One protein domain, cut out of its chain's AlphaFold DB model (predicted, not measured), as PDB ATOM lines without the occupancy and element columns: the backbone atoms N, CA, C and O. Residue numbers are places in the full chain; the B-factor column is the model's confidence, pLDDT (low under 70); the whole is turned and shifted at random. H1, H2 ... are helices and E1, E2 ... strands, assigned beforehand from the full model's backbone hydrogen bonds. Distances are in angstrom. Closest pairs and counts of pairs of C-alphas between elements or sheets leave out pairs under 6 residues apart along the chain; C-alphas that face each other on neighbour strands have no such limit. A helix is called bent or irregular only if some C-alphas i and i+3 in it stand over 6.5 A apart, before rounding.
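Overview. This is residues 337 to 487 of the 487 residues of an uncharacterized protein of Amphimedon queenslandica (UniProt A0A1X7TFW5). Two small sheets share one helix: H5 packs on E2 at the edge of the three-stranded sheet E1 E4 E2 and also covers E6 on one face of the strongly twisted four-stranded sheet E3 E5 E6 E7, whose long hairpin E6 E7 reaches toward one end of the domain. H1, H3 and H4 gather at the opposite end, H2 packs on E1, and the chain between E4 and H5 makes a wide loop from which residues 434 to 442 stick out. The 151 printed residues hold five named helices and seven named strands, in the order H1 H2 E1 H3 H4 E2 E3 E4 H5 E5 E6 E7; the class is mixed, helices and strands. The three-stranded sheet is antiparallel and the four-stranded one mixed. The whole is compact, with a radius of gyration of the C-alphas of 15.6 A and spans of 46 by 41 by 29 A.

Along the chain. Find C-alpha 337 at (-11.090, -26.932, 51.582); from there H1 runs through residues 337 to 345, 12.6 A from first to last C-alpha. Next come H2, residues 354 to 360, E1, residues 362 to 364, and H3, residues 365 to 371. H4, residues 374 to 386, is the longest helix at 19.3 A; it is irregular, with C-alphas 375 and 378 lying 7.6 A apart. Three short strands follow: E2, residues 391 to 393, E3, residues 399 to 401, and E4, residues 412 to 414. Pick up H5 at C-alpha 445, (-7.368, -45.787, 41.139), and read on to residue 454, 14.1 A away. E5 is residues 459 to 462, E6 residues 470 to 476 over 19.8 A, and E7 residues 479 to 486 over 21.9 A, ending at C-alpha 486, (0.585, -48.697, 35.221).

Arrangement. Look first at the sheet E3 E5 E6 E7, with edge strands E3 and E7. E5 E6 E7 form a meander, each strand the antiparallel neighbour of the one before, made of the hairpins E5 and E6, and E6 and E7. N 460 and O 473 are 2.8 A apart, and N 472 and O 484 are 2.9 A apart, within hydrogen-bond range. E3 is parallel to E5, with N 400 and O 461 at 2.9 A. H5 is on this sheet, making two layers, a helix on one face of a sheet; its height over the sheet is 9.3 A, and it lies over E6, along the strands at 23 degrees on the local plane. H5 is also on the sheet E1 E4 E2; the C-alphas of Ala 391 in E2 and His 451 are the closest, 4.1 A apart. In that sheet E4 is the inner strand, with N 413 and O 363 of E1 at 2.8 A, and N 393 of E2 and O 412 at 2.8 A. E1, H3 H4, E2 form a split strand-helix-strand unit, two strands that run the same way with E4 between them, and its crossover is right-handed. H2, H3 and H4 only graze this sheet. H1 and H3 touch at a steep tilt of 66 degrees, opposite ways, closest at the C-alphas of Leu 344 and Ile 371, 7.1 A. In H1, H2, H3 and H5 every O i to N i+4 pair is within hydrogen-bond range; in H4, 7 of 9 are.

Size, cuts and confidence. The two C-alphas farthest apart, those of Glu 375 and Asn 429, are 49.0 A apart. The printed part has no cut and ends at residue 487, the chain's last residue. The link from E4 to H5 is long, with 30 residues, and its residues 434 to 442 stand free. The mean pLDDT of the printed part is 79.0; residues 407 to 409, 421 to 444, 467 to 468 and 477 to 479 are under 70.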
ATOM      1  N   PHE A 337     -11.796 -25.661  51.699       85.06
ATOM      2  CA  PHE A 337     -11.090 -26.932  51.582       85.06
ATOM      3  C   PHE A 337     -11.074 -27.439  50.133       85.06
ATOM      4  O   PHE A 337     -10.018 -27.809  49.621       85.06
ATOM      5  N   ALA A 338     -12.206 -27.397  49.431       80.06
ATOM      6  CA  ALA A 338     -12.258 -27.789  48.028       80.06
ATOM      7  C   ALA A 338     -11.500 -26.810  47.111       80.06
ATOM      8  O   ALA A 338     -10.861 -27.239  46.155       80.06
ATOM      9  N   GLN A 339     -11.472 -25.513  47.435       80.38
ATOM     10  CA  GLN A 339     -10.615 -24.531  46.754       80.38
ATOM     11  C   GLN A 339      -9.120 -24.805  46.988       80.38
ATOM     12  O   GLN A 339      -8.294 -24.562  46.112       80.38
ATOM     13  N   CYS A 340      -8.737 -25.317  48.162       85.50
ATOM     14  CA  CYS A 340      -7.372 -25.785  48.418       85.50
ATOM     15  C   CYS A 340      -7.021 -26.986  47.529       85.50
ATOM     16  O   CYS A 340      -5.927 -27.019  46.964       85.50
ATOM     17  N   ILE A 341      -7.952 -27.933  47.364       85.56
ATOM     18  CA  ILE A 341      -7.801 -29.053  46.424       85.56
ATOM     19  C   ILE A 341      -7.642 -28.524  44.992       85.56
ATOM     20  O   ILE A 341      -6.685 -28.902  44.319       85.56
ATOM     21  N   ASP A 342      -8.507 -27.612  44.536       81.75
ATOM     22  CA  ASP A 342      -8.418 -27.060  43.176       81.75
ATOM     23  C   ASP A 342      -7.068 -26.379  42.929       81.75
ATOM     24  O   ASP A 342      -6.410 -26.660  41.933       81.75
ATOM     25  N   ARG A 343      -6.594 -25.554  43.871       84.44
ATOM     26  CA  ARG A 343      -5.281 -24.895  43.768       84.44
ATOM     27  C   ARG A 343      -4.119 -25.879  43.659       84.44
ATOM     28  O   ARG A 343      -3.156 -25.587  42.953       84.44
ATOM     29  N   LEU A 344      -4.197 -27.010  44.359       87.62
ATOM     30  CA  LEU A 344      -3.148 -28.026  44.341       87.62
ATOM     31  C   LEU A 344      -3.164 -28.848  43.047       87.62
ATOM     32  O   LEU A 344      -2.107 -29.104  42.487       87.62
ATOM     33  N   PHE A 345      -4.335 -29.252  42.554       83.00
ATOM     34  CA  PHE A 345      -4.442 -30.116  41.369       83.00
ATOM     35  C   PHE A 345      -4.479 -29.337  40.046       83.00
ATOM     36  O   PHE A 345      -4.133 -29.877  38.995       83.00
ATOM     37  N   TYR A 346      -4.838 -28.054  40.094       80.81
ATOM     38  CA  TYR A 346      -4.908 -27.150  38.946       80.81
ATOM     39  C   TYR A 346      -4.046 -25.899  39.147       80.81
ATOM     40  O   TYR A 346      -4.563 -24.772  39.096       80.81
ATOM     41  N   PRO A 347      -2.725 -26.063  39.347       83.50
ATOM     42  CA  PRO A 347      -1.838 -24.928  39.522       83.50
ATOM     43  C   PRO A 347      -1.747 -24.117  38.225       83.50
ATOM     44  O   PRO A 347      -1.877 -24.655  37.117       83.50
ATOM     45  N   LYS A 348      -1.491 -22.814  38.374       81.81
ATOM     46  CA  LYS A 348      -1.178 -21.924  37.249       81.81
ATOM     47  C   LYS A 348       0.177 -22.326  36.641       81.81
ATOM     48  O   LYS A 348       1.122 -22.451  37.424       81.81
ATOM     49  N   PRO A 349       0.302 -22.516  35.312       78.44
ATOM     50  CA  PRO A 349       1.551 -22.956  34.672       78.44
ATOM     51  C   PRO A 349       2.756 -22.037  34.914       78.44
ATOM     52  O   PRO A 349       3.902 -22.468  34.834       78.44
ATOM     53  N   GLU A 350       2.513 -20.764  35.213       80.88
ATOM     54  CA  GLU A 350       3.556 -19.768  35.467       80.88
ATOM     55  C   GLU A 350       4.101 -19.848  36.901       80.88
ATOM     56  O   GLU A 350       5.088 -19.189  37.232       80.88
ATOM     57  N   ALA A 351       3.457 -20.621  37.780       82.12
ATOM     58  CA  ALA A 351       3.894 -20.736  39.161       82.12
ATOM     59  C   ALA A 351       5.199 -21.555  39.247       82.12
ATOM     60  O   ALA A 351       5.272 -22.628  38.642       82.12
ATOM     61  N   PRO A 352       6.201 -21.131  40.045       79.56
ATOM     62  CA  PRO A 352       7.507 -21.798  40.114       79.56
ATOM     63  C   PRO A 352       7.450 -23.290  40.475       79.56
ATOM     64  O   PRO A 352       8.248 -24.077  39.983       79.56
ATOM     65  N   TYR A 353       6.480 -23.688  41.300       80.38
ATOM     66  CA  TYR A 353       6.277 -25.071  41.741       80.38
ATOM     67  C   TYR A 353       5.490 -25.936  40.742       80.38
ATOM     68  O   TYR A 353       5.361 -27.145  40.924       80.38
ATOM     69  N   SER A 354       4.896 -25.331  39.709       83.94
ATOM     70  CA  SER A 354       3.937 -26.022  38.843       83.94
ATOM     71  C   SER A 354       4.599 -26.936  37.816       83.94
ATOM     72  O   SER A 354       3.980 -27.912  37.416       83.94
ATOM     73  N   GLN A 355       5.849 -26.682  37.414       84.94
ATOM     74  CA  GLN A 355       6.485 -27.423  36.317       84.94
ATOM     75  C   GLN A 355       6.588 -28.927  36.605       84.94
ATOM     76  O   GLN A 355       6.052 -29.730  35.844       84.94
ATOM     77  N   ASN A 356       7.202 -29.316  37.727       86.25
ATOM     78  CA  ASN A 356       7.346 -30.731  38.098       86.25
ATOM     79  C   ASN A 356       6.002 -31.392  38.424       86.25
ATOM     80  O   ASN A 356       5.793 -32.566  38.112       86.25
ATOM     81  N   LEU A 357       5.066 -30.633  38.991       88.56
ATOM     82  CA  LEU A 357       3.730 -31.123  39.295       88.56
ATOM     83  C   LEU A 357       2.928 -31.408  38.016       88.56
ATOM     84  O   LEU A 357       2.347 -32.477  37.870       88.56
ATOM     85  N   LEU A 358       2.934 -30.485  37.058       86.31
ATOM     86  CA  LEU A 358       2.204 -30.613  35.796       86.31
ATOM     87  C   LEU A 358       2.849 -31.626  34.841       86.31
ATOM     88  O   LEU A 358       2.137 -32.276  34.074       86.31
ATOM     89  N   LYS A 359       4.178 -31.768  34.891       85.31
ATOM     90  CA  LYS A 359       4.946 -32.674  34.029       85.31
ATOM     91  C   LYS A 359       5.011 -34.096  34.585       85.31
ATOM     92  O   LYS A 359       4.701 -35.048  33.879       85.31
ATOM     93  N   TYR A 360       5.377 -34.239  35.857       86.25
ATOM     94  CA  TYR A 360       5.654 -35.533  36.486       86.25
ATOM     95  C   TYR A 360       4.661 -35.906  37.581       86.25
ATOM     96  O   TYR A 360       4.706 -37.032  38.061       86.25
ATOM     97  N   GLY A 361       3.764 -35.009  37.992       88.75
ATOM     98  CA  GLY A 361       2.878 -35.244  39.132       88.75
ATOM     99  C   GLY A 361       3.604 -35.146  40.471       88.75
ATOM    100  O   GLY A 361       3.109 -35.682  41.448       88.75
ATOM    101  N   ILE A 362       4.787 -34.531  40.540       90.56
ATOM    102  CA  ILE A 362       5.619 -34.512  41.750       90.56
ATOM    103  C   ILE A 362       5.643 -33.102  42.337       90.56
ATOM    104  O   ILE A 362       5.916 -32.136  41.626       90.56
ATOM    105  N   ILE A 363       5.394 -32.987  43.642       91.69
ATOM    106  CA  ILE A 363       5.471 -31.723  44.381       91.69
ATOM    107  C   ILE A 363       6.130 -31.919  45.750       91.69
ATOM    108  O   ILE A 363       5.957 -32.954  46.394       91.69
ATOM    109  N   SER A 364       6.888 -30.920  46.190       89.88
ATOM    110  CA  SER A 364       7.562 -30.894  47.487       89.88
ATOM    111  C   SER A 364       6.620 -30.414  48.607       89.88
ATOM    112  O   SER A 364       5.654 -29.678  48.364       89.88
ATOM    113  N   GLN A 365       6.865 -30.810  49.858       89.00
ATOM    114  CA  GLN A 365       6.064 -30.347  51.000       89.00
ATOM    115  C   GLN A 365       6.135 -28.820  51.186       89.00
ATOM    116  O   GLN A 365       5.144 -28.187  51.560       89.00
ATOM    117  N   ASN A 366       7.288 -28.215  50.927       87.88
ATOM    118  CA  ASN A 366       7.549 -26.786  51.005       87.88
ATOM    119  C   ASN A 366       6.779 -26.029  49.932       87.88
ATOM    120  O   ASN A 366       6.265 -24.946  50.210       87.88
ATOM    121  N   ASP A 367       6.646 -26.584  48.731       89.69
ATOM    122  CA  ASP A 367       5.814 -25.969  47.703       89.69
ATOM    123  C   ASP A 367       4.330 -26.048  48.054       89.69
ATOM    124  O   ASP A 367       3.628 -25.047  47.913       89.69
ATOM    125  N   ILE A 368       3.854 -27.156  48.637       89.94
ATOM    126  CA  ILE A 368       2.478 -27.224  49.164       89.94
ATOM    127  C   ILE A 368       2.255 -26.141  50.233       89.94
ATOM    128  O   ILE A 368       1.242 -25.440  50.197       89.94
ATOM    129  N   LYS A 369       3.218 -25.938  51.140       87.81
ATOM    130  CA  LYS A 369       3.175 -24.881  52.171       87.81
ATOM    131  C   LYS A 369       3.135 -23.457  51.602       87.81
ATOM    132  O   LYS A 369       2.708 -22.547  52.304       87.81
ATOM    133  N   LYS A 370       3.574 -23.243  50.356       85.00
ATOM    134  CA  LYS A 370       3.446 -21.953  49.648       85.00
ATOM    135  C   LYS A 370       2.071 -21.780  48.993       85.00
ATOM    136  O   LYS A 370       1.661 -20.651  48.739       85.00
ATOM    137  N   ILE A 371       1.374 -22.878  48.696       84.75
ATOM    138  CA  ILE A 371       0.043 -22.883  48.064       84.75
ATOM    139  C   ILE A 371      -1.063 -22.726  49.114       84.75
ATOM    140  O   ILE A 371      -2.072 -22.053  48.876       84.75
ATOM    141  N   LEU A 372      -0.882 -23.378  50.264       84.69
ATOM    142  CA  LEU A 372      -1.880 -23.513  51.319       84.69
ATOM    143  C   LEU A 372      -1.525 -22.670  52.550       84.69
ATOM    144  O   LEU A 372      -0.350 -22.412  52.802       84.69
ATOM    145  N   PRO A 373      -2.514 -22.274  53.372       80.50
ATOM    146  CA  PRO A 373      -2.222 -21.693  54.674       80.50
ATOM    147  C   PRO A 373      -1.400 -22.672  55.528       80.50
ATOM    148  O   PRO A 373      -1.778 -23.836  55.708       80.50
ATOM    149  N   LEU A 374      -0.279 -22.194  56.079       79.44
ATOM    150  CA  LEU A 374       0.674 -23.018  56.836       79.44
ATOM    151  C   LEU A 374      -0.001 -23.808  57.961       79.44
ATOM    152  O   LEU A 374       0.297 -24.980  58.165       79.44
ATOM    153  N   GLU A 375      -0.961 -23.186  58.640       81.38
ATOM    154  CA  GLU A 375      -1.632 -23.750  59.810       81.38
ATOM    155  C   GLU A 375      -2.459 -25.006  59.528       81.38
ATOM    156  O   GLU A 375      -2.718 -25.777  60.450       81.38
ATOM    157  N   ILE A 376      -2.899 -25.195  58.282       86.06
ATOM    158  CA  ILE A 376      -3.735 -26.335  57.893       86.06
ATOM    159  C   ILE A 376      -2.981 -27.358  57.051       86.06
ATOM    160  O   ILE A 376      -3.535 -28.413  56.764       86.06
ATOM    161  N   THR A 377      -1.752 -27.060  56.621       89.31
ATOM    162  CA  THR A 377      -1.076 -27.822  55.561       89.31
ATOM    163  C   THR A 377      -0.852 -29.279  55.956       89.31
ATOM    164  O   THR A 377      -1.170 -30.176  55.182       89.31
ATOM    165  N   ASP A 378      -0.375 -29.533  57.174       90.62
ATOM    166  CA  ASP A 378      -0.103 -30.902  57.621       90.62
ATOM    167  C   ASP A 378      -1.396 -31.718  57.782       90.62
ATOM    168  O   ASP A 378      -1.458 -32.880  57.375       90.62
ATOM    169  N   ASP A 379      -2.461 -31.101  58.306       92.56
ATOM    170  CA  ASP A 379      -3.774 -31.742  58.414       92.56
ATOM    171  C   ASP A 379      -4.395 -31.994  57.036       92.56
ATOM    172  O   ASP A 379      -4.945 -33.067  56.793       92.56
ATOM    173  N   PHE A 380      -4.256 -31.041  56.116       91.94
ATOM    174  CA  PHE A 380      -4.708 -31.159  54.735       91.94
ATOM    175  C   PHE A 380      -4.002 -32.317  54.017       91.94
ATOM    176  O   PHE A 380      -4.664 -33.187  53.453       91.94
ATOM    177  N   ILE A 381      -2.672 -32.396  54.105       92.06
ATOM    178  CA  ILE A 381      -1.883 -33.497  53.533       92.06
ATOM    179  C   ILE A 381      -2.290 -34.837  54.157       92.06
ATOM    180  O   ILE A 381      -2.466 -35.822  53.440       92.06
ATOM    181  N   ASN A 382      -2.480 -34.897  55.477       92.19
ATOM    182  CA  ASN A 382      -2.923 -36.118  56.154       92.19
ATOM    183  C   ASN A 382      -4.301 -36.591  55.655       92.19
ATOM    184  O   ASN A 382      -4.511 -37.793  55.462       92.19
ATOM    185  N   ILE A 383      -5.221 -35.658  55.391       90.75
ATOM    186  CA  ILE A 383      -6.519 -35.953  54.774       90.75
ATOM    187  C   ILE A 383      -6.326 -36.535  53.368       90.75
ATOM    188  O   ILE A 383      -6.829 -37.626  53.096       90.75
ATOM    189  N   LEU A 384      -5.552 -35.873  52.503       89.75
ATOM    190  CA  LEU A 384      -5.310 -36.345  51.136       89.75
ATOM    191  C   LEU A 384      -4.655 -37.734  51.092       89.75
ATOM    192  O   LEU A 384      -5.050 -38.583  50.293       89.75
ATOM    193  N   LYS A 385      -3.687 -37.993  51.980       89.00
ATOM    194  CA  LYS A 385      -3.047 -39.309  52.129       89.00
ATOM    195  C   LYS A 385      -4.045 -40.372  52.564       89.00
ATOM    196  O   LYS A 385      -4.028 -41.475  52.035       89.00
ATOM    197  N   THR A 386      -4.907 -40.048  53.529       87.06
ATOM    198  CA  THR A 386      -5.908 -40.991  54.047       87.06
ATOM    199  C   THR A 386      -6.919 -41.384  52.968       87.06
ATOM    200  O   THR A 386      -7.354 -42.533  52.943       87.06
ATOM    201  N   PHE A 387      -7.252 -40.471  52.050       82.00
ATOM    202  CA  PHE A 387      -8.103 -40.763  50.889       82.00
ATOM    203  C   PHE A 387      -7.353 -41.284  49.672       82.00
ATOM    204  O   PHE A 387      -7.961 -41.424  48.615       82.00
ATOM    205  N   ALA A 388      -6.057 -41.582  49.807       82.94
ATOM    206  CA  ALA A 388      -5.253 -42.090  48.704       82.94
ATOM    207  C   ALA A 388      -5.289 -41.176  47.454       82.94
ATOM    208  O   ALA A 388      -5.082 -41.634  46.334       82.94
ATOM    209  N   MET A 389      -5.512 -39.871  47.655       84.00
ATOM    210  CA  MET A 389      -5.428 -38.843  46.607       84.00
ATOM    211  C   MET A 389      -3.970 -38.505  46.277       84.00
ATOM    212  O   MET A 389      -3.653 -38.019  45.195       84.00
ATOM    213  N   VAL A 390      -3.065 -38.760  47.231       89.06
ATOM    214  CA  VAL A 390      -1.623 -38.544  47.084       89.06
ATOM    215  C   VAL A 390      -0.832 -39.730  47.625       89.06
ATOM    216  O   VAL A 390      -1.191 -40.336  48.646       89.06
ATOM    217  N   ALA A 391       0.292 -40.027  46.980       89.56
ATOM    218  CA  ALA A 391       1.291 -40.952  47.506       89.56
ATOM    219  C   ALA A 391       2.443 -40.163  48.138       89.56
ATOM    220  O   ALA A 391       3.030 -39.291  47.501       89.56
ATOM    221  N   GLU A 392       2.759 -40.451  49.399       91.31
ATOM    222  CA  GLU A 392       3.902 -39.848  50.086       91.31
ATOM    223  C   GLU A 392       5.196 -40.558  49.687       91.31
ATOM    224  O   GLU A 392       5.281 -41.787  49.719       91.31
ATOM    225  N   ILE A 393       6.220 -39.770  49.378       88.88
ATOM    226  CA  ILE A 393       7.559 -40.230  49.040       88.88
ATOM    227  C   ILE A 393       8.507 -39.687  50.105       88.88
ATOM    228  O   ILE A 393       8.918 -38.528  50.082       88.88
ATOM    229  N   LYS A 394       8.818 -40.545  51.081       79.50
ATOM    230  CA  LYS A 394       9.570 -40.174  52.291       79.50
ATOM    231  C   LYS A 394      11.028 -39.790  52.040       79.50
ATOM    232  O   LYS A 394      11.619 -39.130  52.882       79.50
ATOM    233  N   SER A 395      11.612 -40.253  50.935       80.94
ATOM    234  CA  SER A 395      12.997 -39.951  50.577       80.94
ATOM    235  C   SER A 395      13.073 -39.503  49.123       80.94
ATOM    236  O   SER A 395      12.612 -40.249  48.254       80.94
ATOM    237  N   PRO A 396      13.696 -38.354  48.825       78.38
ATOM    238  CA  PRO A 396      13.907 -37.895  47.449       78.38
ATOM    239  C   PRO A 396      14.774 -38.857  46.656       78.38
ATOM    240  O   PRO A 396      14.570 -39.020  45.458       78.38
ATOM    241  N   SER A 397      15.619 -39.631  47.348       80.75
ATOM    242  CA  SER A 397      16.404 -40.691  46.724       80.75
ATOM    243  C   SER A 397      15.553 -41.776  46.047       80.75
ATOM    244  O   SER A 397      16.071 -42.610  45.314       80.75
ATOM    245  N   ARG A 398      14.240 -41.780  46.307       84.44
ATOM    246  CA  ARG A 398      13.257 -42.693  45.719       84.44
ATOM    247  C   ARG A 398      12.542 -42.103  44.502       84.44
ATOM    248  O   ARG A 398      11.564 -42.683  44.037       84.44
ATOM    249  N   ILE A 399      13.001 -40.960  44.002       86.12
ATOM    250  CA  ILE A 399      12.501 -40.303  42.797       86.12
ATOM    251  C   ILE A 399      13.618 -40.299  41.762       86.12
ATOM    252  O   ILE A 399      14.692 -39.752  42.008       86.12
ATOM    253  N   ILE A 400      13.334 -40.879  40.600       83.56
ATOM    254  CA  ILE A 400      14.234 -40.899  39.449       83.56
ATOM    255  C   ILE A 400      13.639 -39.976  38.385       83.56
ATOM    256  O   ILE A 400      12.599 -40.294  37.809       83.56
ATOM    257  N   ILE A 401      14.275 -38.832  38.136       82.94
ATOM    258  CA  ILE A 401      13.917 -37.886  37.066       82.94
ATOM    259  C   ILE A 401      15.086 -37.846  36.086       82.94
ATOM    260  O   ILE A 401      16.202 -37.563  36.500       82.94
ATOM    261  N   GLU A 402      14.832 -38.136  34.805       77.69
ATOM    262  CA  GLU A 402      15.866 -38.120  33.749       77.69
ATOM    263  C   GLU A 402      17.112 -38.952  34.127       77.69
ATOM    264  O   GLU A 402      18.249 -38.515  33.981       77.69
ATOM    265  N   ASP A 403      16.874 -40.152  34.673       70.38
ATOM    266  CA  ASP A 403      17.888 -41.091  35.181       70.38
ATOM    267  C   ASP A 403      18.762 -40.554  36.332       70.38
ATOM    268  O   ASP A 403      19.764 -41.167  36.709       70.38
ATOM    269  N   GLN A 404      18.357 -39.443  36.951       71.25
ATOM    270  CA  GLN A 404      18.992 -38.877  38.136       71.25
ATOM    271  C   GLN A 404      18.108 -39.038  39.368       71.25
ATOM    272  O   GLN A 404      16.906 -38.762  39.364       71.25
ATOM    273  N   VAL A 405      18.742 -39.477  40.451       73.38
ATOM    274  CA  VAL A 405      18.114 -39.613  41.760       73.38
ATOM    275  C   VAL A 405      18.060 -38.243  42.437       73.38
ATOM    276  O   VAL A 405      19.081 -37.560  42.539       73.38
ATOM    277  N   GLN A 406      16.885 -37.838  42.920       72.44
ATOM    278  CA  GLN A 406      16.748 -36.576  43.652       72.44
ATOM    279  C   GLN A 406      17.475 -36.653  45.006       72.44
ATOM    280  O   GLN A 406      17.398 -37.654  45.717       72.44
ATOM    281  N   SER A 407      18.205 -35.595  45.362       59.53
ATOM    282  CA  SER A 407      19.101 -35.572  46.537       59.53
ATOM    283  C   SER A 407      18.711 -34.552  47.608       59.53
ATOM    284  O   SER A 407      19.393 -34.437  48.626       59.53
ATOM    285  N   GLU A 408      17.616 -33.817  47.402       66.12
ATOM    286  CA  GLU A 408      17.112 -32.868  48.393       66.12
ATOM    287  C   GLU A 408      16.704 -33.598  49.685       66.12
ATOM    288  O   GLU A 408      16.380 -34.782  49.675       66.12
ATOM    289  N   VAL A 409      16.754 -32.921  50.835       66.44
ATOM    290  CA  VAL A 409      16.291 -33.478  52.118       66.44
ATOM    291  C   VAL A 409      14.886 -32.946  52.364       66.44
ATOM    292  O   VAL A 409      14.672 -32.034  53.160       66.44
ATOM    293  N   GLU A 410      13.922 -33.465  51.609       81.50
ATOM    294  CA  GLU A 410      12.537 -33.016  51.679       81.50
ATOM    295  C   GLU A 410      11.546 -34.165  51.438       81.50
ATOM    296  O   GLU A 410      11.852 -35.129  50.748       81.50
ATOM    297  N   THR A 411      10.345 -34.087  52.015       87.88
ATOM    298  CA  THR A 411       9.259 -35.024  51.687       87.88
ATOM    299  C   THR A 411       8.576 -34.583  50.397       87.88
ATOM    300  O   THR A 411       8.180 -33.423  50.265       87.88
ATOM    301  N   PHE A 412       8.371 -35.520  49.475       91.00
ATOM    302  CA  PHE A 412       7.656 -35.273  48.224       91.00
ATOM    303  C   PHE A 412       6.331 -36.025  48.189       91.00
ATOM    304  O   PHE A 412       6.128 -37.022  48.886       91.00
ATOM    305  N   PHE A 413       5.432 -35.555  47.337       92.44
ATOM    306  CA  PHE A 413       4.136 -36.163  47.091       92.44
ATOM    307  C   PHE A 413       3.939 -36.389  45.601       92.44
ATOM    308  O   PHE A 413       4.305 -35.547  44.779       92.44
ATOM    309  N   TYR A 414       3.333 -37.527  45.273       91.62
ATOM    310  CA  TYR A 414       2.953 -37.883  43.916       91.62
ATOM    311  C   TYR A 414       1.438 -37.771  43.720       91.62
ATOM    312  O   TYR A 414       0.657 -38.404  44.435       91.62
ATOM    313  N   LEU A 415       1.061 -36.930  42.757       89.81
ATOM    314  CA  LEU A 415      -0.277 -36.527  42.337       89.81
ATOM    315  C   LEU A 415      -0.433 -36.832  40.836       89.81
ATOM    316  O   LEU A 415      -0.309 -35.930  40.001       89.81
ATOM    317  N   PRO A 416      -0.699 -38.093  40.454       82.62
ATOM    318  CA  PRO A 416      -0.794 -38.473  39.044       82.62
ATOM    319  C   PRO A 416      -1.887 -37.694  38.297       82.62
ATOM    320  O   PRO A 416      -1.689 -37.326  37.138       82.62
ATOM    321  N   SER A 417      -2.993 -37.377  38.981       79.50
ATOM    322  CA  SER A 417      -4.158 -36.668  38.437       79.50
ATOM    323  C   SER A 417      -3.896 -35.196  38.078       79.50
ATOM    324  O   SER A 417      -4.704 -34.603  37.363       79.50
ATOM    325  N   ALA A 418      -2.790 -34.600  38.545       82.56
ATOM    326  CA  ALA A 418      -2.436 -33.200  38.274       82.56
ATOM    327  C   ALA A 418      -1.705 -32.987  36.928       82.56
ATOM    328  O   ALA A 418      -1.545 -31.843  36.492       82.56
ATOM    329  N   ARG A 419      -1.266 -34.068  36.266       82.19
ATOM    330  CA  ARG A 419      -0.486 -34.023  35.016       82.19
ATOM    331  C   ARG A 419      -1.328 -33.607  33.801       82.19
ATOM    332  O   ARG A 419      -2.506 -33.950  33.726       82.19
ATOM    333  N   ILE A 420      -0.712 -32.908  32.838       76.12
ATOM    334  CA  ILE A 420      -1.399 -32.279  31.674       76.12
ATOM    335  C   ILE A 420      -0.857 -32.685  30.290       76.12
ATOM    336  O   ILE A 420      -1.264 -32.150  29.263       76.12
ATOM    337  N   THR A 421       0.115 -33.585  30.233       64.44
ATOM    338  CA  THR A 421       0.885 -33.915  29.023       64.44
ATOM    339  C   THR A 421       0.196 -34.932  28.103       64.44
ATOM    340  O   THR A 421      -0.798 -35.562  28.464       64.44
ATOM    341  N   LYS A 422       0.696 -35.054  26.861       57.88
ATOM    342  CA  LYS A 422       0.070 -35.845  25.790       57.88
ATOM    343  C   LYS A 422       0.059 -37.346  26.090       57.88
ATOM    344  O   LYS A 422       0.994 -37.906  26.640       57.88
ATOM    345  N   TYR A 423      -1.035 -37.966  25.665       55.69
ATOM    346  CA  TYR A 423      -1.264 -39.402  25.685       55.69
ATOM    347  C   TYR A 423      -0.586 -40.056  24.480       55.69
ATOM    348  O   TYR A 423      -1.053 -39.859  23.356       55.69
ATOM    349  N   ASP A 424       0.437 -40.874  24.719       55.72
ATOM    350  CA  ASP A 424       0.934 -41.830  23.734       55.72
ATOM    351  C   ASP A 424       0.545 -43.249  24.161       55.72
ATOM    352  O   ASP A 424       0.961 -43.774  25.195       55.72
ATOM    353  N   MET A 425      -0.307 -43.894  23.360       52.66
ATOM    354  CA  MET A 425      -0.721 -45.275  23.607       52.66
ATOM    355  C   MET A 425       0.431 -46.207  23.234       52.66
ATOM    356  O   MET A 425       0.522 -46.686  22.101       52.66
ATOM    357  N   ILE A 426       1.326 -46.470  24.180       54.00
ATOM    358  CA  ILE A 426       2.423 -47.412  23.972       54.00
ATOM    359  C   ILE A 426       1.825 -48.825  23.916       54.00
ATOM    360  O   ILE A 426       1.510 -49.433  24.936       54.00
ATOM    361  N   ARG A 427       1.653 -49.381  22.713       50.22
ATOM    362  CA  ARG A 427       1.307 -50.799  22.531       50.22
ATOM    363  C   ARG A 427       2.572 -51.649  22.679       50.22
ATOM    364  O   ARG A 427       3.370 -51.736  21.752       50.22
ATOM    365  N   ARG A 428       2.757 -52.270  23.842       55.00
ATOM    366  CA  ARG A 428       3.666 -53.408  24.056       55.00
ATOM    367  C   ARG A 428       2.840 -54.676  24.291       55.00
ATOM    368  O   ARG A 428       1.662 -54.591  24.621       55.00
ATOM    369  N   ASN A 429       3.445 -55.840  24.082       51.31
ATOM    370  CA  ASN A 429       2.745 -57.129  24.147       51.31
ATOM    371  C   ASN A 429       2.657 -57.720  25.571       51.31
ATOM    372  O   ASN A 429       2.013 -58.747  25.748       51.31
ATOM    373  N   ASP A 430       3.234 -57.053  26.579       61.50
ATOM    374  CA  ASP A 430       3.422 -57.601  27.931       61.50
ATOM    375  C   ASP A 430       2.569 -56.861  28.982       61.50
ATOM    376  O   ASP A 430       3.087 -56.351  29.976       61.50
ATOM    377  N   TYR A 431       1.255 -56.753  28.758       64.38
ATOM    378  CA  TYR A 431       0.340 -56.095  29.700       64.38
ATOM    379  C   TYR A 431      -0.545 -57.079  30.455       64.38
ATOM    380  O   TYR A 431      -1.110 -58.009  29.880       64.38
ATOM    381  N   ILE A 432      -0.747 -56.793  31.740       63.69
ATOM    382  CA  ILE A 432      -1.874 -57.320  32.506       63.69
ATOM    383  C   ILE A 432      -2.960 -56.249  32.473       63.69
ATOM    384  O   ILE A 432      -2.773 -55.152  32.994       63.69
ATOM    385  N   ILE A 433      -4.088 -56.562  31.838       66.00
ATOM    386  CA  ILE A 433      -5.235 -55.656  31.762       66.00
ATOM    387  C   ILE A 433      -6.168 -55.972  32.926       66.00
ATOM    388  O   ILE A 433      -6.733 -57.062  33.005       66.00
ATOM    389  N   LEU A 434      -6.344 -55.001  33.819       62.75
ATOM    390  CA  LEU A 434      -7.357 -55.058  34.866       62.75
ATOM    391  C   LEU A 434      -8.655 -54.465  34.320       62.75
ATOM    392  O   LEU A 434      -8.797 -53.251  34.202       62.75
ATOM    393  N   HIS A 435      -9.602 -55.332  33.974       61.53
ATOM    394  CA  HIS A 435     -10.943 -54.900  33.604       61.53
ATOM    395  C   HIS A 435     -11.783 -54.718  34.872       61.53
ATOM    396  O   HIS A 435     -12.074 -55.684  35.575       61.53
ATOM    397  N   ILE A 436     -12.167 -53.478  35.175       61.47
ATOM    398  CA  ILE A 436     -13.066 -53.183  36.293       61.47
ATOM    399  C   ILE A 436     -14.496 -53.207  35.759       61.47
ATOM    400  O   ILE A 436     -14.926 -52.303  35.045       61.47
ATOM    401  N   GLU A 437     -15.236 -54.262  36.094       53.97
ATOM    402  CA  GLU A 437     -16.649 -54.381  35.739       53.97
ATOM    403  C   GLU A 437     -17.519 -53.521  36.668       53.97
ATOM    404  O   GLU A 437     -17.646 -53.795  37.862       53.97
ATOM    405  N   GLY A 438     -18.150 -52.483  36.112       56.91
ATOM    406  CA  GLY A 438     -19.187 -51.706  36.793       56.91
ATOM    407  C   GLY A 438     -19.192 -50.224  36.422       56.91
ATOM    408  O   GLY A 438     -18.161 -49.644  36.101       56.91
ATOM    409  N   ALA A 439     -20.363 -49.587  36.513       57.97
ATOM    410  CA  ALA A 439     -20.497 -48.141  36.298       57.97
ATOM    411  C   ALA A 439     -19.765 -47.312  37.377       57.97
ATOM    412  O   ALA A 439     -19.402 -46.160  37.153       57.97
ATOM    413  N   SER A 440     -19.517 -47.895  38.553       58.84
ATOM    414  CA  SER A 440     -18.861 -47.261  39.696       58.84
ATOM    415  C   SER A 440     -17.373 -47.641  39.775       58.84
ATOM    416  O   SER A 440     -16.999 -48.501  40.571       58.84
ATOM    417  N   PHE A 441     -16.516 -47.022  38.963       60.47
ATOM    418  CA  PHE A 441     -15.060 -47.159  39.094       60.47
ATOM    419  C   PHE A 441     -14.481 -46.027  39.966       60.47
ATOM    420  O   PHE A 441     -14.958 -44.898  39.887       60.47
ATOM    421  N   PRO A 442     -13.479 -46.276  40.827       61.03
ATOM    422  CA  PRO A 442     -12.850 -45.205  41.591       61.03
ATOM    423  C   PRO A 442     -11.996 -44.317  40.678       61.03
ATOM    424  O   PRO A 442     -11.095 -44.801  39.998       61.03
ATOM    425  N   SER A 443     -12.259 -43.009  40.684       59.47
ATOM    426  CA  SER A 443     -11.516 -42.021  39.886       59.47
ATOM    427  C   SER A 443     -10.049 -41.877  40.309       59.47
ATOM    428  O   SER A 443      -9.222 -41.469  39.505       59.47
ATOM    429  N   SER A 444      -9.717 -42.243  41.552       66.25
ATOM    430  CA  SER A 444      -8.370 -42.179  42.129       66.25
ATOM    431  C   SER A 444      -7.590 -43.494  42.027       66.25
ATOM    432  O   SER A 444      -6.598 -43.657  42.732       66.25
ATOM    433  N   LEU A 445      -7.996 -44.456  41.186       73.81
ATOM    434  CA  LEU A 445      -7.368 -45.787  41.139       73.81
ATOM    435  C   LEU A 445      -5.838 -45.717  40.985       73.81
ATOM    436  O   LEU A 445      -5.110 -46.375  41.724       73.81
ATOM    437  N   GLN A 446      -5.353 -44.874  40.071       76.94
ATOM    438  CA  GLN A 446      -3.925 -44.657  39.843       76.94
ATOM    439  C   GLN A 446      -3.233 -44.075  41.083       76.94
ATOM    440  O   GLN A 446      -2.185 -44.574  41.496       76.94
ATOM    441  N   ALA A 447      -3.819 -43.060  41.720       78.50
ATOM    442  CA  ALA A 447      -3.280 -42.471  42.945       78.50
ATOM    443  C   ALA A 447      -3.276 -43.476  44.110       78.50
ATOM    444  O   ALA A 447      -2.272 -43.591  44.812       78.50
ATOM    445  N   GLY A 448      -4.334 -44.276  44.259       80.50
ATOM    446  CA  GLY A 448      -4.450 -45.272  45.322       80.50
ATOM    447  C   GLY A 448      -3.514 -46.459  45.164       80.50
ATOM    448  O   GLY A 448      -2.867 -46.853  46.133       80.50
ATOM    449  N   ILE A 449      -3.346 -46.979  43.948       84.50
ATOM    450  CA  ILE A 449      -2.336 -48.011  43.685       84.50
ATOM    451  C   ILE A 449      -0.936 -47.446  43.958       84.50
ATOM    452  O   ILE A 449      -0.140 -48.084  44.646       84.50
ATOM    453  N   SER A 450      -0.652 -46.225  43.493       87.25
ATOM    454  CA  SER A 450       0.631 -45.554  43.751       87.25
ATOM    455  C   SER A 450       0.887 -45.369  45.249       87.25
ATOM    456  O   SER A 450       1.999 -45.598  45.721       87.25
ATOM    457  N   HIS A 451      -0.145 -44.989  46.007       87.50
ATOM    458  CA  HIS A 451      -0.086 -44.829  47.455       87.50
ATOM    459  C   HIS A 451       0.315 -46.133  48.155       87.50
ATOM    460  O   HIS A 451       1.175 -46.105  49.034       87.50
ATOM    461  N   GLU A 452      -0.256 -47.272  47.757       88.31
ATOM    462  CA  GLU A 452       0.108 -48.574  48.326       88.31
ATOM    463  C   GLU A 452       1.507 -49.035  47.896       88.31
ATOM    464  O   GLU A 452       2.288 -49.485  48.735       88.31
ATOM    465  N   ILE A 453       1.867 -48.870  46.621       87.94
ATOM    466  CA  ILE A 453       3.181 -49.261  46.085       87.94
ATOM    467  C   ILE A 453       4.322 -48.507  46.788       87.94
ATOM    468  O   ILE A 453       5.338 -49.108  47.156       87.94
ATOM    469  N   MET A 454       4.158 -47.201  47.016       88.50
ATOM    470  CA  MET A 454       5.204 -46.354  47.605       88.50
ATOM    471  C   MET A 454       5.431 -46.596  49.106       88.50
ATOM    472  O   MET A 454       6.464 -46.171  49.637       88.50
ATOM    473  N   LYS A 455       4.543 -47.329  49.795       87.56
ATOM    474  CA  LYS A 455       4.789 -47.774  51.180       87.56
ATOM    475  C   LYS A 455       5.962 -48.743  51.281       87.56
ATOM    476  O   LYS A 455       6.586 -48.803  52.337       87.56
ATOM    477  N   ASN A 456       6.262 -49.483  50.214       86.25
ATOM    478  CA  ASN A 456       7.420 -50.364  50.182       86.25
ATOM    479  C   ASN A 456       8.702 -49.542  50.002       86.25
ATOM    480  O   ASN A 456       8.791 -48.729  49.086       86.25
ATOM    481  N   GLU A 457       9.680 -49.740  50.882       85.62
ATOM    482  CA  GLU A 457      10.917 -48.952  50.919       85.62
ATOM    483  C   GLU A 457      11.818 -49.185  49.699       85.62
ATOM    484  O   GLU A 457      12.529 -48.267  49.298       85.62
ATOM    485  N   ASN A 458      11.690 -50.342  49.045       87.56
ATOM    486  CA  ASN A 458      12.479 -50.733  47.875       87.56
ATOM    487  C   ASN A 458      11.872 -50.272  46.540       87.56
ATOM    488  O   ASN A 458      12.327 -50.676  45.467       87.56
ATOM    489  N   THR A 459      10.815 -49.457  46.594       89.31
ATOM    490  CA  THR A 459      10.169 -48.920  45.398       89.31
ATOM    491  C   THR A 459      10.608 -47.488  45.121       89.31
ATOM    492  O   THR A 459      10.524 -46.619  45.997       89.31
ATOM    493  N   PHE A 460      10.967 -47.225  43.871       89.69
ATOM    494  CA  PHE A 460      11.301 -45.913  43.335       89.69
ATOM    495  C   PHE A 460      10.222 -45.475  42.348       89.69
ATOM    496  O   PHE A 460       9.776 -46.263  41.511       89.69
ATOM    497  N   LEU A 461       9.819 -44.210  42.422       90.31
ATOM    498  CA  LEU A 461       9.008 -43.579  41.392       90.31
ATOM    499  C   LEU A 461       9.930 -43.153  40.247       90.31
ATOM    500  O   LEU A 461      10.841 -42.348  40.444       90.31
ATOM    501  N   VAL A 462       9.669 -43.666  39.049       88.06
ATOM    502  CA  VAL A 462      10.333 -43.216  37.824       88.06
ATOM    503  C   VAL A 462       9.442 -42.157  37.195       88.06
ATOM    504  O   VAL A 462       8.312 -42.443  36.794       88.06
ATOM    505  N   ALA A 463       9.926 -40.922  37.145       85.62
ATOM    506  CA  ALA A 463       9.171 -39.805  36.616       85.62
ATOM    507  C   ALA A 463       8.939 -39.987  35.114       85.62
ATOM    508  O   ALA A 463       9.871 -40.208  34.340       85.62
ATOM    509  N   THR A 464       7.679 -39.883  34.703       81.06
ATOM    510  CA  THR A 464       7.275 -39.977  33.301       81.06
ATOM    511  C   THR A 464       6.509 -38.745  32.890       81.06
ATOM    512  O   THR A 464       5.713 -38.210  33.664       81.06
ATOM    513  N   GLU A 465       6.716 -38.344  31.643       77.69
ATOM    514  CA  GLU A 465       5.926 -37.287  31.020       77.69
ATOM    515  C   GLU A 465       4.555 -37.804  30.570       77.69
ATOM    516  O   GLU A 465       3.640 -37.013  30.412       77.69
ATOM    517  N   ASP A 466       4.355 -39.115  30.415       73.38
ATOM    518  CA  ASP A 466       3.055 -39.675  30.026       73.38
ATOM    519  C   ASP A 466       2.030 -39.539  31.164       73.38
ATOM    520  O   ASP A 466       2.198 -40.124  32.240       73.38
ATOM    521  N   CYS A 467       0.946 -38.792  30.936       68.62
ATOM    522  CA  CYS A 467      -0.031 -38.438  31.973       68.62
ATOM    523  C   CYS A 467      -0.871 -39.620  32.480       68.62
ATOM    524  O   CYS A 467      -1.302 -39.617  33.633       68.62
ATOM    525  N   ASN A 468      -1.078 -40.640  31.649       68.62
ATOM    526  CA  ASN A 468      -1.799 -41.859  32.006       68.62
ATOM    527  C   ASN A 468      -0.876 -42.928  32.598       68.62
ATOM    528  O   ASN A 468      -1.337 -43.793  33.328       68.62
ATOM    529  N   THR A 469       0.435 -42.838  32.366       76.31
ATOM    530  CA  THR A 469       1.358 -43.870  32.838       76.31
ATOM    531  C   THR A 469       1.997 -43.471  34.168       76.31
ATOM    532  O   THR A 469       2.512 -42.365  34.307       76.31
ATOM    533  N   SER A 470       1.992 -44.348  35.166       83.81
ATOM    534  CA  SER A 470       2.886 -44.262  36.331       83.81
ATOM    535  C   SER A 470       3.919 -45.375  36.232       83.81
ATOM    536  O   SER A 470       3.561 -46.525  35.968       83.81
ATOM    537  N   GLN A 471       5.194 -45.047  36.441       87.75
ATOM    538  CA  GLN A 471       6.274 -46.029  36.413       87.75
ATOM    539  C   GLN A 471       6.913 -46.181  37.784       87.75
ATOM    540  O   GLN A 471       7.285 -45.201  38.426       87.75
ATOM    541  N   PHE A 472       7.087 -47.430  38.197       89.12
ATOM    542  CA  PHE A 472       7.756 -47.777  39.441       89.12
ATOM    543  C   PHE A 472       8.883 -48.760  39.162       89.12
ATOM    544  O   PHE A 472       8.722 -49.683  38.364       89.12
ATOM    545  N   LEU A 473      10.016 -48.567  39.822       88.31
ATOM    546  CA  LEU A 473      11.123 -49.511  39.831       88.31
ATOM    547  C   LEU A 473      11.168 -50.172  41.204       88.31
ATOM    548  O   LEU A 473      11.199 -49.483  42.219       88.31
ATOM    549  N   PHE A 474      11.153 -51.497  41.229       87.44
ATOM    550  CA  PHE A 474      11.302 -52.288  42.438       87.44
ATOM    551  C   PHE A 474      12.680 -52.942  42.445       87.44
ATOM    552  O   PHE A 474      13.002 -53.709  41.531       87.44
ATOM    553  N   GLU A 475      13.478 -52.658  43.467       84.06
ATOM    554  CA  GLU A 475      14.795 -53.268  43.644       84.06
ATOM    555  C   GLU A 475      14.728 -54.417  44.657       84.06
ATOM    556  O   GLU A 475      14.197 -54.281  45.757       84.06
ATOM    557  N   TYR A 476      15.249 -55.585  44.282       78.19
ATOM    558  CA  TYR A 476      15.415 -56.713  45.198       78.19
ATOM    559  C   TYR A 476      16.869 -56.766  45.665       78.19
ATOM    560  O   TYR A 476      17.777 -56.637  44.848       78.19
ATOM    561  N   GLU A 477      17.103 -57.063  46.945       64.00
ATOM    562  CA  GLU A 477      18.454 -57.152  47.530       64.00
ATOM    563  C   GLU A 477      19.364 -58.213  46.865       64.00
ATOM    564  O   GLU A 477      20.566 -58.232  47.117       64.00
ATOM    565  N   CYS A 478      18.830 -59.109  46.019       54.88
ATOM    566  CA  CYS A 478      19.577 -60.225  45.417       54.88
ATOM    567  C   CYS A 478      19.233 -60.553  43.944       54.88
ATOM    568  O   CYS A 478      19.687 -61.582  43.443       54.88
ATOM    569  N   SER A 479      18.454 -59.737  43.220       57.16
ATOM    570  CA  SER A 479      18.103 -60.032  41.815       57.16
ATOM    571  C   SER A 479      17.638 -58.810  41.020       57.16
ATOM    572  O   SER A 479      17.340 -57.767  41.592       57.16
ATOM    573  N   SER A 480      17.558 -58.990  39.695       70.62
ATOM    574  CA  SER A 480      17.055 -58.069  38.667       70.62
ATOM    575  C   SER A 480      15.936 -57.141  39.150       70.62
ATOM    576  O   SER A 480      14.977 -57.596  39.774       70.62
ATOM    577  N   SER A 481      16.027 -55.857  38.804       78.50
ATOM    578  CA  SER A 481      14.981 -54.885  39.108       78.50
ATOM    579  C   SER A 481      13.719 -55.145  38.280       78.50
ATOM    580  O   SER A 481      13.779 -55.529  37.108       78.50
ATOM    581  N   ILE A 482      12.553 -54.954  38.899       82.69
ATOM    582  CA  ILE A 482      11.253 -55.089  38.232       82.69
ATOM    583  C   ILE A 482      10.732 -53.691  37.934       82.69
ATOM    584  O   ILE A 482      10.595 -52.870  38.839       82.69
ATOM    585  N   LYS A 483      10.409 -53.422  36.669       82.44
ATOM    586  CA  LYS A 483       9.788 -52.163  36.257       82.44
ATOM    587  C   LYS A 483       8.291 -52.362  36.042       82.44
ATOM    588  O   LYS A 483       7.881 -53.145  35.189       82.44
ATOM    589  N   ILE A 484       7.481 -51.649  36.814       82.00
ATOM    590  CA  ILE A 484       6.019 -51.674  36.743       82.00
ATOM    591  C   ILE A 484       5.563 -50.452  35.951       82.00
ATOM    592  O   ILE A 484       5.884 -49.323  36.313       82.00
ATOM    593  N   HIS A 485       4.800 -50.687  34.886       79.94
ATOM    594  CA  HIS A 485       4.127 -49.652  34.106       79.94
ATOM    595  C   HIS A 485       2.622 -49.773  34.351       79.94
ATOM    596  O   HIS A 485       2.009 -50.751  33.931       79.94
ATOM    597  N   MET A 486       2.034 -48.801  35.042       77.31
ATOM    598  CA  MET A 486       0.585 -48.697  35.221       77.31
ATOM    599  C   MET A 486       0.059 -47.671  34.222       77.31
ATOM    600  O   MET A 486       0.526 -46.541  34.278       77.31
ATOM    601  N   ILE A 487      -0.843 -48.068  33.321       70.19
ATOM    602  CA  ILE A 487      -1.337 -47.275  32.175       70.19
ATOM    603  C   ILE A 487      -2.815 -46.943  32.335       70.19
ATOM    604  O   ILE A 487      -3.544 -47.834  32.830       70.19
TER     605      ILE A 487